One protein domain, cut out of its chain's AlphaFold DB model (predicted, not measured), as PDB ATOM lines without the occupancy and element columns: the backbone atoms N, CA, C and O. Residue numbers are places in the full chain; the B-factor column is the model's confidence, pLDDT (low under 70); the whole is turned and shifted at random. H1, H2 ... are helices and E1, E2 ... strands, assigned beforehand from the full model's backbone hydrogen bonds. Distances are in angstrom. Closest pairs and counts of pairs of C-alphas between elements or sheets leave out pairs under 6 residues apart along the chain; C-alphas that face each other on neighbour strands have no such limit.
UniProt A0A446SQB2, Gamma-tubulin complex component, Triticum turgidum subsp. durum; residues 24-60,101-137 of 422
ATOM      1  N   GLY A  24     -11.479 -32.162 -24.041       84.88
ATOM      2  CA  GLY A  24     -12.333 -31.038 -24.436       84.88
ATOM      3  C   GLY A  24     -11.932 -30.412 -25.768       84.88
ATOM      4  O   GLY A  24     -12.277 -29.260 -26.022       84.88
ATOM      5  N   ILE A  25     -11.176 -31.125 -26.605       87.56
ATOM      6  CA  ILE A  25     -10.590 -30.599 -27.843       87.56
ATOM      7  C   ILE A  25     -11.175 -31.365 -29.029       87.56
ATOM      8  O   ILE A  25     -11.122 -32.591 -29.064       87.56
ATOM      9  N   LEU A  26     -11.732 -30.638 -30.000       90.75
ATOM     10  CA  LEU A  26     -12.160 -31.200 -31.280       90.75
ATOM     11  C   LEU A  26     -11.014 -31.049 -32.288       90.75
ATOM     12  O   LEU A  26     -10.896 -30.009 -32.936       90.75
ATOM     13  N   ASP A  27     -10.161 -32.067 -32.382       88.00
ATOM     14  CA  ASP A  27      -9.119 -32.150 -33.410       88.00
ATOM     15  C   ASP A  27      -9.699 -32.815 -34.667       88.00
ATOM     16  O   ASP A  27      -9.764 -34.039 -34.777       88.00
ATOM     17  N   ASP A  28     -10.225 -31.984 -35.567       88.88
ATOM     18  CA  ASP A  28     -10.868 -32.402 -36.817       88.88
ATOM     19  C   ASP A  28     -10.489 -31.444 -37.971       88.88
ATOM     20  O   ASP A  28     -11.279 -30.580 -38.364       88.88
ATOM     21  N   PRO A  29      -9.251 -31.533 -38.499       85.38
ATOM     22  CA  PRO A  29      -8.694 -30.541 -39.426       85.38
ATOM     23  C   PRO A  29      -9.332 -30.545 -40.823       85.38
ATOM     24  O   PRO A  29      -9.221 -29.552 -41.542       85.38
ATOM     25  N   TYR A  30      -9.981 -31.643 -41.215       85.00
ATOM     26  CA  TYR A  30     -10.682 -31.776 -42.499       85.00
ATOM     27  C   TYR A  30     -12.203 -31.670 -42.360       85.00
ATOM     28  O   TYR A  30     -12.921 -31.791 -43.352       85.00
ATOM     29  N   GLU A  31     -12.680 -31.424 -41.139       85.88
ATOM     30  CA  GLU A  31     -14.076 -31.515 -40.754       85.88
ATOM     31  C   GLU A  31     -14.734 -32.815 -41.274       85.88
ATOM     32  O   GLU A  31     -15.583 -32.787 -42.169       85.88
ATOM     33  N   GLU A  32     -14.362 -33.977 -40.743       88.25
ATOM     34  CA  GLU A  32     -14.991 -35.271 -41.053       88.25
ATOM     35  C   GLU A  32     -16.071 -35.663 -40.031       88.25
ATOM     36  O   GLU A  32     -16.979 -36.444 -40.340       88.25
ATOM     37  N   MET A  33     -16.041 -35.082 -38.829       90.62
ATOM     38  CA  MET A  33     -16.966 -35.414 -37.752       90.62
ATOM     39  C   MET A  33     -18.407 -35.000 -38.066       90.62
ATOM     40  O   MET A  33     -18.699 -34.076 -38.829       90.62
ATOM     41  N   PHE A  34     -19.356 -35.685 -37.422       91.62
ATOM     42  CA  PHE A  34     -20.798 -35.415 -37.530       91.62
ATOM     43  C   PHE A  34     -21.245 -34.090 -36.883       91.62
ATOM     44  O   PHE A  34     -22.430 -33.739 -36.927       91.62
ATOM     45  N   PHE A  35     -20.319 -33.368 -36.260       93.38
ATOM     46  CA  PHE A  35     -20.494 -32.040 -35.692       93.38
ATOM     47  C   PHE A  35     -19.212 -31.235 -35.894       93.38
ATOM     48  O   PHE A  35     -18.138 -31.815 -35.994       93.38
ATOM     49  N   TYR A  36     -19.331 -29.912 -35.938       92.50
ATOM     50  CA  TYR A  36     -18.202 -29.001 -36.141       92.50
ATOM     51  C   TYR A  36     -18.253 -27.841 -35.146       92.50
ATOM     52  O   TYR A  36     -19.327 -27.495 -34.637       92.50
ATOM     53  N   ALA A  37     -17.090 -27.250 -34.870       91.88
ATOM     54  CA  ALA A  37     -16.953 -26.060 -34.038       91.88
ATOM     55  C   ALA A  37     -17.361 -24.796 -34.808       91.88
ATOM     56  O   ALA A  37     -16.970 -24.581 -35.954       91.88
ATOM     57  N   ASN A  38     -18.122 -23.922 -34.158       91.19
ATOM     58  CA  ASN A  38     -18.467 -22.602 -34.661       91.19
ATOM     59  C   ASN A  38     -17.582 -21.550 -33.987       91.19
ATOM     60  O   ASN A  38     -17.923 -20.989 -32.944       91.19
ATOM     61  N   ASN A  39     -16.458 -21.250 -34.631       86.12
ATOM     62  CA  ASN A  39     -15.427 -20.346 -34.114       86.12
ATOM     63  C   ASN A  39     -15.890 -18.882 -33.927       86.12
ATOM     64  O   ASN A  39     -15.137 -18.070 -33.396       86.12
ATOM     65  N   ALA A  40     -17.116 -18.523 -34.331       86.94
ATOM     66  CA  ALA A  40     -17.702 -17.210 -34.055       86.94
ATOM     67  C   ALA A  40     -18.198 -17.046 -32.600       86.94
ATOM     68  O   ALA A  40     -18.440 -15.920 -32.160       86.94
ATOM     69  N   VAL A  41     -18.375 -18.145 -31.853       89.06
ATOM     70  CA  VAL A  41     -18.989 -18.140 -30.516       89.06
ATOM     71  C   VAL A  41     -17.974 -18.567 -29.460       89.06
ATOM     72  O   VAL A  41     -17.574 -19.726 -29.393       89.06
ATOM     73  N   THR A  42     -17.577 -17.627 -28.602       88.69
ATOM     74  CA  THR A  42     -16.665 -17.884 -27.476       88.69
ATOM     75  C   THR A  42     -17.409 -18.432 -26.255       88.69
ATOM     76  O   THR A  42     -18.619 -18.248 -26.119       88.69
ATOM     77  N   ILE A  43     -16.681 -19.095 -25.347       88.12
ATOM     78  CA  ILE A  43     -17.242 -19.775 -24.163       88.12
ATOM     79  C   ILE A  43     -17.988 -18.801 -23.229       88.12
ATOM     80  O   ILE A  43     -19.011 -19.165 -22.656       88.12
ATOM     81  N   ASP A  44     -17.538 -17.546 -23.133       87.00
ATOM     82  CA  ASP A  44     -18.187 -16.492 -22.335       87.00
ATOM     83  C   ASP A  44     -19.566 -16.052 -22.851       87.00
ATOM     84  O   ASP A  44     -20.315 -15.377 -22.138       87.00
ATOM     85  N   GLN A  45     -19.908 -16.357 -24.107       86.94
ATOM     86  CA  GLN A  45     -21.152 -15.877 -24.703       86.94
ATOM     87  C   GLN A  45     -22.344 -16.731 -24.247       86.94
ATOM     88  O   GLN A  45     -22.266 -17.959 -24.264       86.94
ATOM     89  N   PRO A  46     -23.517 -16.129 -23.966       85.25
ATOM     90  CA  PRO A  46     -24.725 -16.897 -23.642       85.25
ATOM     91  C   PRO A  46     -25.163 -17.813 -24.799       85.25
ATOM     92  O   PRO A  46     -25.792 -18.842 -24.571       85.25
ATOM     93  N   ALA A  47     -24.776 -17.477 -26.035       86.94
ATOM     94  CA  ALA A  47     -24.988 -18.293 -27.225       86.94
ATOM     95  C   ALA A  47     -24.122 -19.569 -27.276       86.94
ATOM     96  O   ALA A  47     -24.357 -20.405 -28.150       86.94
ATOM     97  N   PHE A  48     -23.146 -19.753 -26.373       89.25
ATOM     98  CA  PHE A  48     -22.248 -20.913 -26.371       89.25
ATOM     99  C   PHE A  48     -23.019 -22.235 -26.411       89.25
ATOM    100  O   PHE A  48     -22.768 -23.065 -27.282       89.25
ATOM    101  N   TRP A  49     -24.002 -22.433 -25.534       88.19
ATOM    102  CA  TRP A  49     -24.743 -23.697 -25.474       88.19
ATOM    103  C   TRP A  49     -25.431 -24.061 -26.792       88.19
ATOM    104  O   TRP A  49     -25.334 -25.205 -27.247       88.19
ATOM    105  N   GLU A  50     -26.078 -23.085 -27.422       85.38
ATOM    106  CA  GLU A  50     -26.869 -23.283 -28.636       85.38
ATOM    107  C   GLU A  50     -25.992 -23.380 -29.889       85.38
ATOM    108  O   GLU A  50     -26.202 -24.272 -30.707       85.38
ATOM    109  N   MET A  51     -24.992 -22.501 -30.017       86.56
ATOM    110  CA  MET A  51     -24.351 -22.201 -31.302       86.56
ATOM    111  C   MET A  51     -22.873 -22.594 -31.404       86.56
ATOM    112  O   MET A  51     -22.367 -22.588 -32.520       86.56
ATOM    113  N   SER A  52     -22.174 -22.935 -30.309       86.88
ATOM    114  CA  SER A  52     -20.716 -23.223 -30.335       86.88
ATOM    115  C   SER A  52     -20.317 -24.484 -31.102       86.88
ATOM    116  O   SER A  52     -19.237 -24.524 -31.674       86.88
ATOM    117  N   TYR A  53     -21.180 -25.500 -31.135       91.81
ATOM    118  CA  TYR A  53     -21.004 -26.681 -31.981       91.81
ATOM    119  C   TYR A  53     -22.344 -27.084 -32.559       91.81
ATOM    120  O   TYR A  53     -23.343 -27.162 -31.827       91.81
ATOM    121  N   MET A  54     -22.325 -27.370 -33.856       90.56
ATOM    122  CA  MET A  54     -23.500 -27.643 -34.672       90.56
ATOM    123  C   MET A  54     -23.431 -29.057 -35.238       90.56
ATOM    124  O   MET A  54     -22.395 -29.491 -35.737       90.56
ATOM    125  N   LEU A  55     -24.553 -29.777 -35.183       90.06
ATOM    126  CA  LEU A  55     -24.689 -31.082 -35.827       90.06
ATOM    127  C   LEU A  55     -24.794 -30.912 -37.342       90.06
ATOM    128  O   LEU A  55     -25.525 -30.046 -37.831       90.06
ATOM    129  N   ARG A  56     -24.130 -31.791 -38.087       89.00
ATOM    130  CA  ARG A  56     -24.259 -31.859 -39.539       89.00
ATOM    131  C   ARG A  56     -25.530 -32.589 -39.919       89.00
ATOM    132  O   ARG A  56     -25.732 -33.746 -39.560       89.00
ATOM    133  N   VAL A  57     -26.378 -31.902 -40.667       87.19
ATOM    134  CA  VAL A  57     -27.673 -32.400 -41.121       87.19
ATOM    135  C   VAL A  57     -27.597 -32.657 -42.616       87.19
ATOM    136  O   VAL A  57     -27.176 -31.784 -43.375       87.19
ATOM    137  N   ARG A  58     -28.055 -33.829 -43.055       77.19
ATOM    138  CA  ARG A  58     -28.315 -34.093 -44.463       77.19
ATOM    139  C   ARG A  58     -29.467 -33.194 -44.893       77.19
ATOM    140  O   ARG A  58     -30.614 -33.416 -44.509       77.19
ATOM    141  N   GLY A  59     -29.151 -32.144 -45.647       60.44
ATOM    142  CA  GLY A  59     -30.161 -31.218 -46.145       60.44
ATOM    143  C   GLY A  59     -31.236 -31.976 -46.919       60.44
ATOM    144  O   GLY A  59     -30.922 -32.773 -47.806       60.44
ATOM    145  N   SER A  60     -32.509 -31.723 -46.604       45.06
ATOM    146  CA  SER A  60     -33.601 -32.156 -47.468       45.06
ATOM    147  C   SER A  60     -33.416 -31.462 -48.812       45.06
ATOM    148  O   SER A  60     -33.546 -30.239 -48.900       45.06
ATOM    149  N   ILE A 101     -29.091 -36.620 -39.226       83.19
ATOM    150  CA  ILE A 101     -27.734 -36.255 -38.843       83.19
ATOM    151  C   ILE A 101     -26.775 -37.160 -39.624       83.19
ATOM    152  O   ILE A 101     -26.940 -38.387 -39.638       83.19
ATOM    153  N   LEU A 102     -25.757 -36.555 -40.239       85.38
ATOM    154  CA  LEU A 102     -24.666 -37.230 -40.948       85.38
ATOM    155  C   LEU A 102     -23.709 -37.882 -39.936       85.38
ATOM    156  O   LEU A 102     -22.581 -37.448 -39.742       85.38
ATOM    157  N   CYS A 103     -24.213 -38.899 -39.242       85.69
ATOM    158  CA  CYS A 103     -23.575 -39.593 -38.131       85.69
ATOM    159  C   CYS A 103     -23.697 -41.115 -38.345       85.69
ATOM    160  O   CYS A 103     -24.748 -41.566 -38.825       85.69
ATOM    161  N   PRO A 104     -22.675 -41.921 -37.988       86.62
ATOM    162  CA  PRO A 104     -22.762 -43.377 -37.987       86.62
ATOM    163  C   PRO A 104     -24.011 -43.860 -37.249       86.62
ATOM    164  O   PRO A 104     -24.341 -43.361 -36.173       86.62
ATOM    165  N   VAL A 105     -24.715 -44.841 -37.819       85.56
ATOM    166  CA  VAL A 105     -26.057 -45.250 -37.354       85.56
ATOM    167  C   VAL A 105     -26.069 -45.614 -35.865       85.56
ATOM    168  O   VAL A 105     -26.976 -45.204 -35.150       85.56
ATOM    169  N   PHE A 106     -25.024 -46.291 -35.381       83.94
ATOM    170  CA  PHE A 106     -24.876 -46.704 -33.980       83.94
ATOM    171  C   PHE A 106     -24.619 -45.548 -32.991       83.94
ATOM    172  O   PHE A 106     -24.674 -45.764 -31.784       83.94
ATOM    173  N   LEU A 107     -24.354 -44.331 -33.479       87.25
ATOM    174  CA  LEU A 107     -24.160 -43.128 -32.665       87.25
ATOM    175  C   LEU A 107     -25.334 -42.143 -32.748       87.25
ATOM    176  O   LEU A 107     -25.378 -41.217 -31.941       87.25
ATOM    177  N   LYS A 108     -26.292 -42.309 -33.678       87.75
ATOM    178  CA  LYS A 108     -27.348 -41.306 -33.940       87.75
ATOM    179  C   LYS A 108     -28.145 -40.913 -32.690       87.75
ATOM    180  O   LYS A 108     -28.386 -39.724 -32.484       87.75
ATOM    181  N   ASP A 109     -28.477 -41.875 -31.832       86.44
ATOM    182  CA  ASP A 109     -29.263 -41.628 -30.614       86.44
ATOM    183  C   ASP A 109     -28.461 -40.904 -29.512       86.44
ATOM    184  O   ASP A 109     -29.031 -40.144 -28.727       86.44
ATOM    185  N   ILE A 110     -27.133 -41.075 -29.481       87.75
ATOM    186  CA  ILE A 110     -26.232 -40.429 -28.507       87.75
ATOM    187  C   ILE A 110     -25.491 -39.208 -29.070       87.75
ATOM    188  O   ILE A 110     -24.848 -38.482 -28.313       87.75
ATOM    189  N   ALA A 111     -25.630 -38.913 -30.364       88.94
ATOM    190  CA  ALA A 111     -24.967 -37.821 -31.080       88.94
ATOM    191  C   ALA A 111     -25.087 -36.464 -30.360       88.94
ATOM    192  O   ALA A 111     -24.095 -35.770 -30.136       88.94
ATOM    193  N   ARG A 112     -26.303 -36.098 -29.931       89.44
ATOM    194  CA  ARG A 112     -26.562 -34.859 -29.171       89.44
ATOM    195  C   ARG A 112     -25.885 -34.861 -27.802       89.44
ATOM    196  O   ARG A 112     -25.417 -33.819 -27.350       89.44
ATOM    197  N   ALA A 113     -25.841 -36.018 -27.150       88.25
ATOM    198  CA  ALA A 113     -25.278 -36.169 -25.821       88.25
ATOM    199  C   ALA A 113     -23.743 -36.106 -25.835       88.25
ATOM    200  O   ALA A 113     -23.169 -35.445 -24.978       88.25
ATOM    201  N   ILE A 114     -23.094 -36.688 -26.852       90.56
ATOM    202  CA  ILE A 114     -21.648 -36.561 -27.106       90.56
ATOM    203  C   ILE A 114     -21.249 -35.084 -27.250       90.56
ATOM    204  O   ILE A 114     -20.326 -34.614 -26.585       90.56
ATOM    205  N   VAL A 115     -21.974 -34.323 -28.078       91.69
ATOM    206  CA  VAL A 115     -21.723 -32.881 -28.251       91.69
ATOM    207  C   VAL A 115     -21.972 -32.117 -26.945       91.69
ATOM    208  O   VAL A 115     -21.184 -31.250 -26.578       91.69
ATOM    209  N   SER A 116     -23.037 -32.447 -26.209       89.44
ATOM    210  CA  SER A 116     -23.332 -31.812 -24.918       89.44
ATOM    211  C   SER A 116     -22.273 -32.106 -23.848       89.44
ATOM    212  O   SER A 116     -21.982 -31.227 -23.040       89.44
ATOM    213  N   ALA A 117     -21.701 -33.313 -23.838       88.62
ATOM    214  CA  ALA A 117     -20.693 -33.729 -22.870       88.62
ATOM    215  C   ALA A 117     -19.399 -32.918 -23.033       88.62
ATOM    216  O   ALA A 117     -19.006 -32.231 -22.090       88.62
ATOM    217  N   GLY A 118     -18.807 -32.879 -24.232       88.06
ATOM    218  CA  GLY A 118     -17.600 -32.075 -24.471       88.06
ATOM    219  C   GLY A 118     -17.831 -30.566 -24.286       88.06
ATOM    220  O   GLY A 118     -17.019 -29.907 -23.641       88.06
ATOM    221  N   LYS A 119     -18.997 -30.023 -24.692       87.56
ATOM    222  CA  LYS A 119     -19.395 -28.632 -24.365       87.56
ATOM    223  C   LYS A 119     -19.384 -28.374 -22.852       87.56
ATOM    224  O   LYS A 119     -18.889 -27.340 -22.406       87.56
ATOM    225  N   SER A 120     -19.933 -29.298 -22.061       86.81
ATOM    226  CA  SER A 120     -19.955 -29.168 -20.599       86.81
ATOM    227  C   SER A 120     -18.553 -29.261 -19.987       86.81
ATOM    228  O   SER A 120     -18.241 -28.505 -19.072       86.81
ATOM    229  N   PHE A 121     -17.679 -30.105 -20.543       86.19
ATOM    230  CA  PHE A 121     -16.294 -30.241 -20.102       86.19
ATOM    231  C   PHE A 121     -15.470 -28.974 -20.385       86.19
ATOM    232  O   PHE A 121     -14.813 -28.465 -19.476       86.19
ATOM    233  N   GLN A 122     -15.600 -28.386 -21.583       88.81
ATOM    234  CA  GLN A 122     -14.992 -27.089 -21.921       88.81
ATOM    235  C   GLN A 122     -15.423 -25.975 -20.954       88.81
ATOM    236  O   GLN A 122     -14.600 -25.170 -20.521       88.81
ATOM    237  N   LEU A 123     -16.700 -25.943 -20.554       86.69
ATOM    238  CA  LEU A 123     -17.193 -24.982 -19.560       86.69
ATOM    239  C   LEU A 123     -16.620 -25.216 -18.158       86.69
ATOM    240  O   LEU A 123     -16.303 -24.246 -17.470       86.69
ATOM    241  N   VAL A 124     -16.460 -26.472 -17.732       83.75
ATOM    242  CA  VAL A 124     -15.833 -26.804 -16.441       83.75
ATOM    243  C   VAL A 124     -14.360 -26.394 -16.432       83.75
ATOM    244  O   VAL A 124     -13.927 -25.732 -15.486       83.75
ATOM    245  N   GLN A 125     -13.607 -26.698 -17.497       82.81
ATOM    246  CA  GLN A 125     -12.233 -26.215 -17.671       82.81
ATOM    247  C   GLN A 125     -12.173 -24.680 -17.612       82.81
ATOM    248  O   GLN A 125     -11.391 -24.123 -16.845       82.81
ATOM    249  N   HIS A 126     -13.048 -23.987 -18.347       85.56
ATOM    250  CA  HIS A 126     -13.087 -22.525 -18.380       85.56
ATOM    251  C   HIS A 126     -13.408 -21.898 -17.008       85.56
ATOM    252  O   HIS A 126     -12.762 -20.935 -16.581       85.56
ATOM    253  N   ALA A 127     -14.360 -22.471 -16.267       81.75
ATOM    254  CA  ALA A 127     -14.665 -22.056 -14.900       81.75
ATOM    255  C   ALA A 127     -13.452 -22.240 -13.968       81.75
ATOM    256  O   ALA A 127     -13.100 -21.333 -13.216       81.75
ATOM    257  N   GLN A 128     -12.750 -23.373 -14.050       79.81
ATOM    258  CA  GLN A 128     -11.543 -23.613 -13.251       79.81
ATOM    259  C   GLN A 128     -10.402 -22.648 -13.615       79.81
ATOM    260  O   GLN A 128      -9.775 -22.079 -12.720       79.81
ATOM    261  N   SER A 129     -10.164 -22.392 -14.905       72.69
ATOM    262  CA  SER A 129      -9.139 -21.451 -15.379       72.69
ATOM    263  C   SER A 129      -9.416 -20.008 -14.953       72.69
ATOM    264  O   SER A 129      -8.500 -19.304 -14.519       72.69
ATOM    265  N   THR A 130     -10.675 -19.563 -15.005       68.56
ATOM    266  CA  THR A 130     -11.069 -18.231 -14.512       68.56
ATOM    267  C   THR A 130     -10.960 -18.131 -12.989       68.56
ATOM    268  O   THR A 130     -10.478 -17.113 -12.488       68.56
ATOM    269  N   HIS A 131     -11.293 -19.189 -12.240       59.78
ATOM    270  CA  HIS A 131     -11.037 -19.246 -10.797       59.78
ATOM    271  C   HIS A 131      -9.540 -19.174 -10.465       59.78
ATOM    272  O   HIS A 131      -9.165 -18.361  -9.624       59.78
ATOM    273  N   HIS A 132      -8.682 -19.937 -11.152       56.72
ATOM    274  CA  HIS A 132      -7.233 -19.936 -10.914       56.72
ATOM    275  C   HIS A 132      -6.580 -18.584 -11.256       56.72
ATOM    276  O   HIS A 132      -5.775 -18.063 -10.485       56.72
ATOM    277  N   THR A 133      -6.991 -17.967 -12.370       57.06
ATOM    278  CA  THR A 133      -6.537 -16.622 -12.775       57.06
ATOM    279  C   THR A 133      -6.987 -15.549 -11.780       57.06
ATOM    280  O   THR A 133      -6.267 -14.589 -11.516       57.06
ATOM    281  N   ARG A 134      -8.173 -15.713 -11.182       48.22
ATOM    282  CA  ARG A 134      -8.677 -14.811 -10.144       48.22
ATOM    283  C   ARG A 134      -7.973 -15.016  -8.802       48.22
ATOM    284  O   ARG A 134      -7.714 -14.023  -8.128       48.22
ATOM    285  N   THR A 135      -7.641 -16.253  -8.418       47.69
ATOM    286  CA  THR A 135      -6.908 -16.513  -7.170       47.69
ATOM    287  C   THR A 135      -5.458 -16.049  -7.248       47.69
ATOM    288  O   THR A 135      -4.989 -15.458  -6.278       47.69
ATOM    289  N   SER A 136      -4.774 -16.223  -8.387       42.88
ATOM    290  CA  SER A 136      -3.392 -15.748  -8.575       42.88
ATOM    291  C   SER A 136      -3.271 -14.218  -8.546       42.88
ATOM    292  O   SER A 136      -2.322 -13.685  -7.975       42.88
ATOM    293  N   LEU A 137      -4.275 -13.499  -9.063       44.44
ATOM    294  CA  LEU A 137      -4.383 -12.038  -8.939       44.44
ATOM    295  C   LEU A 137      -4.632 -11.569  -7.496       44.44
ATOM    296  O   LEU A 137      -4.216 -10.470  -7.136       44.44
TER     297      LEU A 137
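What this domain is: This is residues 24 to 60 and 101 to 137 of the 422 residues of the protein "Gamma-tubulin complex component" of Triticum turgidum subsp. durum (UniProt A0A446SQB2). One long helix, H2, makes the longest axis, and a small pair of strands, E1 and E2, with the short helix H1 sits loosely beside its first part, near residues 111 to 119. The end of H2, residues 128 to 137, sticks out free as an arm. The printed part has 74 residues, with E1, H1, E2 and H2 in that order; the sheet, E1 - E2, is antiparallel, and the class is mostly helix. The whole is loose, with a radius of gyration of the C-alphas of 14.5 A and spans of 51 by 24 by 23 A.

How they stand to each other: Go from Gly 24 to E1, residues 35 to 37, whose antiparallel neighbour is E2, residues 53 to 55, at 158 degrees between directions. Look there for N 36 and O 54, within hydrogen-bond range at 3.1 A. Next find H2, residues 111 to 137: its closest C-alphas to E2 are those of Val 115 and Tyr 53, 7.3 A apart. For E1 and H2 the closest C-alphas are those of Phe 35 and Val 115, at 7.6 A. H1, residues 48 to 51, is close to H2 but not clearly touching: their closest C-alphas, those of Trp 49 and Lys 119, are 7.4 A apart. Every O i to N i+4 pair of H2 is within hydrogen-bond range; H1 is too short for such a pair.

Where its parts are: Find C-alpha 35 at (-20.494, -32.040, -35.692), where E1 begins; it measures 7.1 A. H1 is 5.5 A long and E2 6.9 A. H2 runs 39.7 A from C-alpha 111 at (-24.967, -37.821, -31.080) to C-alpha 137 at (-4.383, -12.038, -8.939).

The domain as a whole: The two C-alphas farthest apart, those of Ser 60 and Leu 137, are 52.4 A apart. Residues 61 to 100 are not printed, and C-alphas 60 and 101 stand 11.2 A apart across the cut, which lies in the link from E2 to H2. Of the links printed whole, H1 to E2 is tight and E1 to H1 is short. The model's pLDDT is under 70 at residues 59 to 60 and 130 to 137.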